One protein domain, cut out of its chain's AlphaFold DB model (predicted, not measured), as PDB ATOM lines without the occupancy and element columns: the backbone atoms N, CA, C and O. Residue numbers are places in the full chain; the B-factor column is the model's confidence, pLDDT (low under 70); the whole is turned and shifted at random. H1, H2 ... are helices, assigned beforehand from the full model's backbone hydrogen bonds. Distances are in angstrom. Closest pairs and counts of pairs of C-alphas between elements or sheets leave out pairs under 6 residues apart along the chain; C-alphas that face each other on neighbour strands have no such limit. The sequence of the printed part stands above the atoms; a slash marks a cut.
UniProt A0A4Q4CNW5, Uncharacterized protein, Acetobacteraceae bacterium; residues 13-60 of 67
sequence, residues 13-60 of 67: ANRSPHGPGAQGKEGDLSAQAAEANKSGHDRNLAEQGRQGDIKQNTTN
ATOM      1  N   ALA A  13     157.340 160.391 144.361       82.00
ATOM      2  CA  ALA A  13     157.433 161.714 143.735       82.00
ATOM      3  C   ALA A  13     156.189 162.110 142.911       82.00
ATOM      4  O   ALA A  13     155.958 163.293 142.690       82.00
ATOM      5  N   ASN A  14     155.381 161.131 142.485       80.69
ATOM      6  CA  ASN A  14     154.166 161.338 141.690       80.69
ATOM      7  C   ASN A  14     152.887 161.218 142.533       80.69
ATOM      8  O   ASN A  14     151.784 161.204 141.986       80.69
ATOM      9  N   ARG A  15     153.008 161.073 143.858       78.62
ATOM     10  CA  ARG A  15     151.851 161.060 144.757       78.62
ATOM     11  C   ARG A  15     151.467 162.497 145.076       78.62
ATOM     12  O   ARG A  15     152.297 163.269 145.546       78.62
ATOM     13  N   SER A  16     150.201 162.843 144.853       77.12
ATOM     14  CA  SER A  16     149.656 164.107 145.347       77.12
ATOM     15  C   SER A  16     149.731 164.129 146.883       77.12
ATOM     16  O   SER A  16     149.320 163.145 147.508       77.12
ATOM     17  N   PRO A  17     150.186 165.232 147.507       71.81
ATOM     18  CA  PRO A  17     150.074 165.423 148.953       71.81
ATOM     19  C   PRO A  17     148.617 165.615 149.405       71.81
ATOM     20  O   PRO A  17     148.339 165.630 150.597       71.81
ATOM     21  N   HIS A  18     147.676 165.738 148.466       68.62
ATOM     22  CA  HIS A  18     146.248 165.837 148.735       68.62
ATOM     23  C   HIS A  18     145.533 164.664 148.062       68.62
ATOM     24  O   HIS A  18     145.410 164.611 146.835       68.62
ATOM     25  N   GLY A  19     145.097 163.694 148.862       63.31
ATOM     26  CA  GLY A  19     144.349 162.531 148.399       63.31
ATOM     27  C   GLY A  19     144.205 161.463 149.486       63.31
ATOM     28  O   GLY A  19     144.914 161.517 150.495       63.31
ATOM     29  N   PRO A  20     143.311 160.476 149.300       55.94
ATOM     30  CA  PRO A  20     143.143 159.379 150.246       55.94
ATOM     31  C   PRO A  20     144.447 158.567 150.306       55.94
ATOM     32  O   PRO A  20     144.771 157.832 149.376       55.94
ATOM     33  N   GLY A  21     145.236 158.755 151.368       58.56
ATOM     34  CA  GLY A  21     146.559 158.134 151.537       58.56
ATOM     35  C   GLY A  21     147.740 159.108 151.596       58.56
ATOM     36  O   GLY A  21     148.870 158.662 151.802       58.56
ATOM     37  N   ALA A  22     147.513 160.417 151.458       62.31
ATOM     38  CA  ALA A  22     148.531 161.399 151.799       62.31
ATOM     39  C   ALA A  22     148.789 161.384 153.314       62.31
ATOM     40  O   ALA A  22     147.862 161.441 154.123       62.31
ATOM     41  N   GLN A  23     150.061 161.282 153.706       59.75
ATOM     42  CA  GLN A  23     150.506 161.362 155.098       59.75
ATOM     43  C   GLN A  23     150.453 162.822 155.556       59.75
ATOM     44  O   GLN A  23     151.464 163.489 155.722       59.75
ATOM     45  N   GLY A  24     149.240 163.325 155.710       56.50
ATOM     46  CA  GLY A  24     148.934 164.655 156.193       56.50
ATOM     47  C   GLY A  24     147.510 164.598 156.697       56.50
ATOM     48  O   GLY A  24     146.582 164.349 155.931       56.50
ATOM     49  N   LYS A  25     147.338 164.740 158.010       56.19
ATOM     50  CA  LYS A  25     146.030 164.815 158.662       56.19
ATOM     51  C   LYS A  25     145.363 166.149 158.310       56.19
ATOM     52  O   LYS A  25     145.196 166.999 159.167       56.19
ATOM     53  N   GLU A  26     145.038 166.354 157.045       57.12
ATOM     54  CA  GLU A  26     144.371 167.566 156.552       57.12
ATOM     55  C   GLU A  26     143.135 167.211 155.714       57.12
ATOM     56  O   GLU A  26     142.616 168.031 154.966       57.12
ATOM     57  N   GLY A  27     142.668 165.961 155.816       58.09
ATOM     58  CA  GLY A  27     141.495 165.466 155.094       58.09
ATOM     59  C   GLY A  27     140.194 165.471 155.896       58.09
ATOM     60  O   GLY A  27     139.137 165.347 155.291       58.09
ATOM     61  N   ASP A  28     140.247 165.632 157.219       62.34
ATOM     62  CA  ASP A  28     139.057 165.599 158.066       62.34
ATOM     63  C   ASP A  28     138.891 166.914 158.817       62.34
ATOM     64  O   ASP A  28     139.811 167.405 159.479       62.34
ATOM     65  N   LEU A  29     137.681 167.474 158.723       65.81
ATOM     66  CA  LEU A  29     137.225 168.532 159.617       65.81
ATOM     67  C   LEU A  29     137.521 168.105 161.059       65.81
ATOM     68  O   LEU A  29     137.288 166.951 161.429       65.81
ATOM     69  N   SER A  30     138.007 169.032 161.890       76.88
ATOM     70  CA  SER A  30     138.155 168.748 163.321       76.88
ATOM     71  C   SER A  30     136.825 168.230 163.873       76.88
ATOM     72  O   SER A  30     135.765 168.643 163.406       76.88
ATOM     73  N   ALA A  31     136.852 167.344 164.872       72.94
ATOM     74  CA  ALA A  31     135.620 166.774 165.429       72.94
ATOM     75  C   ALA A  31     134.599 167.862 165.821       72.94
ATOM     76  O   ALA A  31     133.403 167.707 165.598       72.94
ATOM     77  N   GLN A  32     135.089 169.006 166.306       73.50
ATOM     78  CA  GLN A  32     134.282 170.183 166.612       73.50
ATOM     79  C   GLN A  32     133.688 170.852 165.361       73.50
ATOM     80  O   GLN A  32     132.510 171.200 165.357       73.50
ATOM     81  N   ALA A  33     134.468 171.021 164.289       74.19
ATOM     82  CA  ALA A  33     133.977 171.573 163.026       74.19
ATOM     83  C   ALA A  33     133.011 170.615 162.310       74.19
ATOM     84  O   ALA A  33     132.061 171.062 161.668       74.19
ATOM     85  N   ALA A  34     133.220 169.304 162.431       75.75
ATOM     86  CA  ALA A  34     132.304 168.289 161.930       75.75
ATOM     87  C   ALA A  34     130.970 168.332 162.691       75.75
ATOM     88  O   ALA A  34     129.914 168.326 162.065       75.75
ATOM     89  N   GLU A  35     131.005 168.449 164.021       73.94
ATOM     90  CA  GLU A  35     129.798 168.552 164.847       73.94
ATOM     91  C   GLU A  35     129.017 169.846 164.571       73.94
ATOM     92  O   GLU A  35     127.808 169.805 164.358       73.94
ATOM     93  N   ALA A  36     129.714 170.979 164.437       73.00
ATOM     94  CA  ALA A  36     129.104 172.249 164.041       73.00
ATOM     95  C   ALA A  36     128.482 172.207 162.629       73.00
ATOM     96  O   ALA A  36     127.490 172.882 162.351       73.00
ATOM     97  N   ASN A  37     129.044 171.408 161.714       73.44
ATOM     98  CA  ASN A  37     128.440 171.190 160.399       73.44
ATOM     99  C   ASN A  37     127.178 170.320 160.477       73.44
ATOM    100  O   ASN A  37     126.212 170.624 159.776       73.44
ATOM    101  N   LYS A  38     127.146 169.298 161.344       71.19
ATOM    102  CA  LYS A  38     125.947 168.471 161.574       71.19
ATOM    103  C   LYS A  38     124.799 169.282 162.169       71.19
ATOM    104  O   LYS A  38     123.690 169.198 161.654       71.19
ATOM    105  N   SER A  39     125.066 170.128 163.171       66.31
ATOM    106  CA  SER A  39     124.058 171.054 163.722       66.31
ATOM    107  C   SER A  39     123.583 172.079 162.690       66.31
ATOM    108  O   SER A  39     122.541 172.707 162.837       66.31
ATOM    109  N   GLY A  40     124.332 172.235 161.597       64.81
ATOM    110  CA  GLY A  40     123.912 172.992 160.437       64.81
ATOM    111  C   GLY A  40     122.648 172.459 159.746       64.81
ATOM    112  O   GLY A  40     122.091 173.207 158.945       64.81
ATOM    113  N   HIS A  41     122.200 171.230 160.028       64.38
ATOM    114  CA  HIS A  41     120.912 170.709 159.556       64.38
ATOM    115  C   HIS A  41     119.705 171.381 160.220       64.38
ATOM    116  O   HIS A  41     118.675 171.511 159.565       64.38
ATOM    117  N   ASP A  42     119.852 171.888 161.447       71.12
ATOM    118  CA  ASP A  42     118.782 172.591 162.172       71.12
ATOM    119  C   ASP A  42     118.691 174.080 161.792       71.12
ATOM    120  O   ASP A  42     117.939 174.854 162.388       71.12
ATOM    121  N   ARG A  43     119.464 174.520 160.791       77.88
ATOM    122  CA  ARG A  43     119.385 175.890 160.276       77.88
ATOM    123  C   ARG A  43     118.059 176.101 159.560       77.88
ATOM    124  O   ARG A  43     117.630 175.275 158.756       77.88
ATOM    125  N   ASN A  44     117.462 177.274 159.760       83.69
ATOM    126  CA  ASN A  44     116.327 177.708 158.958       83.69
ATOM    127  C   ASN A  44     116.804 178.056 157.538       83.69
ATOM    128  O   ASN A  44     117.005 179.222 157.215       83.69
ATOM    129  N   LEU A  45     116.992 177.055 156.675       83.94
ATOM    130  CA  LEU A  45     117.433 177.242 155.285       83.94
ATOM    131  C   LEU A  45     116.427 178.035 154.434       83.94
ATOM    132  O   LEU A  45     116.768 178.475 153.337       83.94
ATOM    133  N   ALA A  46     115.199 178.233 154.924       83.94
ATOM    134  CA  ALA A  46     114.231 179.111 154.278       83.94
ATOM    135  C   ALA A  46     114.584 180.600 154.446       83.94
ATOM    136  O   ALA A  46     114.049 181.428 153.710       83.94
ATOM    137  N   GLU A  47     115.466 180.939 155.388       85.00
ATOM    138  CA  GLU A  47     115.876 182.313 155.701       85.00
ATOM    139  C   GLU A  47     117.396 182.492 155.785       85.00
ATOM    140  O   GLU A  47     117.882 183.606 155.643       85.00
ATOM    141  N   GLN A  48     118.161 181.417 155.994       86.44
ATOM    142  CA  GLN A  48     119.599 181.458 156.251       86.44
ATOM    143  C   GLN A  48     120.418 180.816 155.129       86.44
ATOM    144  O   GLN A  48     120.037 179.804 154.534       86.44
ATOM    145  N   GLY A  49     121.616 181.367 154.916       86.62
ATOM    146  CA  GLY A  49     122.569 180.891 153.920       86.62
ATOM    147  C   GLY A  49     122.077 181.093 152.487       86.62
ATOM    148  O   GLY A  49     121.030 181.685 152.246       86.62
ATOM    149  N   ARG A  50     122.819 180.538 151.518       87.75
ATOM    150  CA  ARG A  50     122.565 180.777 150.084       87.75
ATOM    151  C   ARG A  50     121.118 180.524 149.656       87.75
ATOM    152  O   ARG A  50     120.598 181.266 148.837       87.75
ATOM    153  N   GLN A  51     120.481 179.476 150.176       87.75
ATOM    154  CA  GLN A  51     119.101 179.144 149.817       87.75
ATOM    155  C   GLN A  51     118.104 180.191 150.335       87.75
ATOM    156  O   GLN A  51     117.229 180.616 149.578       87.75
ATOM    157  N   GLY A  52     118.255 180.619 151.591       88.75
ATOM    158  CA  GLY A  52     117.453 181.686 152.180       88.75
ATOM    159  C   GLY A  52     117.656 183.006 151.448       88.75
ATOM    160  O   GLY A  52     116.678 183.625 151.038       88.75
ATOM    161  N   ASP A  53     118.911 183.371 151.178       87.88
ATOM    162  CA  ASP A  53     119.262 184.585 150.434       87.88
ATOM    163  C   ASP A  53     118.599 184.602 149.051       87.88
ATOM    164  O   ASP A  53     117.956 185.582 148.682       87.88
ATOM    165  N   ILE A  54     118.700 183.498 148.296       88.50
ATOM    166  CA  ILE A  54     118.044 183.361 146.987       88.50
ATOM    167  C   ILE A  54     116.541 183.565 147.135       88.50
ATOM    168  O   ILE A  54     115.978 184.385 146.418       88.50
ATOM    169  N   LYS A  55     115.897 182.874 148.082       89.00
ATOM    170  CA  LYS A  55     114.451 182.984 148.290       89.00
ATOM    171  C   LYS A  55     114.039 184.420 148.604       89.00
ATOM    172  O   LYS A  55     113.105 184.922 147.985       89.00
ATOM    173  N   GLN A  56     114.713 185.090 149.533       86.94
ATOM    174  CA  GLN A  56     114.380 186.471 149.888       86.94
ATOM    175  C   GLN A  56     114.572 187.407 148.695       86.94
ATOM    176  O   GLN A  56     113.697 188.214 148.390       86.94
ATOM    177  N   ASN A  57     115.669 187.244 147.960       84.44
ATOM    178  CA  ASN A  57     115.956 188.052 146.784       84.44
ATOM    179  C   ASN A  57     114.920 187.841 145.668       84.44
ATOM    180  O   ASN A  57     114.429 188.807 145.098       84.44
ATOM    181  N   THR A  58     114.522 186.604 145.375       82.88
ATOM    182  CA  THR A  58     113.605 186.325 144.257       82.88
ATOM    183  C   THR A  58     112.128 186.509 144.597       82.88
ATOM    184  O   THR A  58     111.310 186.615 143.688       82.88
ATOM    185  N   THR A  59     111.756 186.497 145.880       83.44
ATOM    186  CA  THR A  59     110.339 186.546 146.299       83.44
ATOM    187  C   THR A  59     109.900 187.951 146.715       83.44
ATOM    188  O   THR A  59     108.722 188.279 146.596       83.44
ATOM    189  N   ASN A  60     110.831 188.813 147.139       79.25
ATOM    190  CA  ASN A  60     110.548 190.200 147.515       79.25
ATOM    191  C   ASN A  60     110.485 191.111 146.271       79.25
ATOM    192  O   ASN A  60     111.279 192.042 146.103       79.25
TER     193      ASN A  60
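Overview. This is residues 13 to 60 of the 67 residues of an uncharacterized protein of Acetobacteraceae bacterium (UniProt A0A4Q4CNW5). Going along the printed part, you see a drawn-out chain in which a winding stretch, residues 13 to 30, leads into two helices, H1 then H2, set one after the other along the long axis. The 48 printed residues have no named strand; the class is all helix, though under half, 23 residues, lie in named elements. The shape is extended, a rod spanning 55 by 24 by 9 A, with a radius of gyration of the C-alphas of 17.7 A.

Along the chain. Start at C-alpha 13, at (157.433, 161.714, 143.735). Find H1, residues 31 to 42, beginning at C-alpha 31 at (135.620, 166.774, 165.429) and running 18.1 A. H2, residues 49 to 59, runs 15.5 A and ends at C-alpha 59 at (110.339, 186.546, 146.299).

Arrangement. H1 and H2 are apart, with a short link of 6 residues. Residues 31 to 36 and 38 to 42 of H1 stand free. In H2 every O i to N i+4 pair is within hydrogen-bond range; in H1, 6 of 8 are.

Size, cuts and confidence. The C-alphas farthest apart, of Ala 13 and Asn 60, are 55.0 A apart. The printed part has no cut. Look for pLDDT under 70 at residues 18 to 29 and 39 to 41.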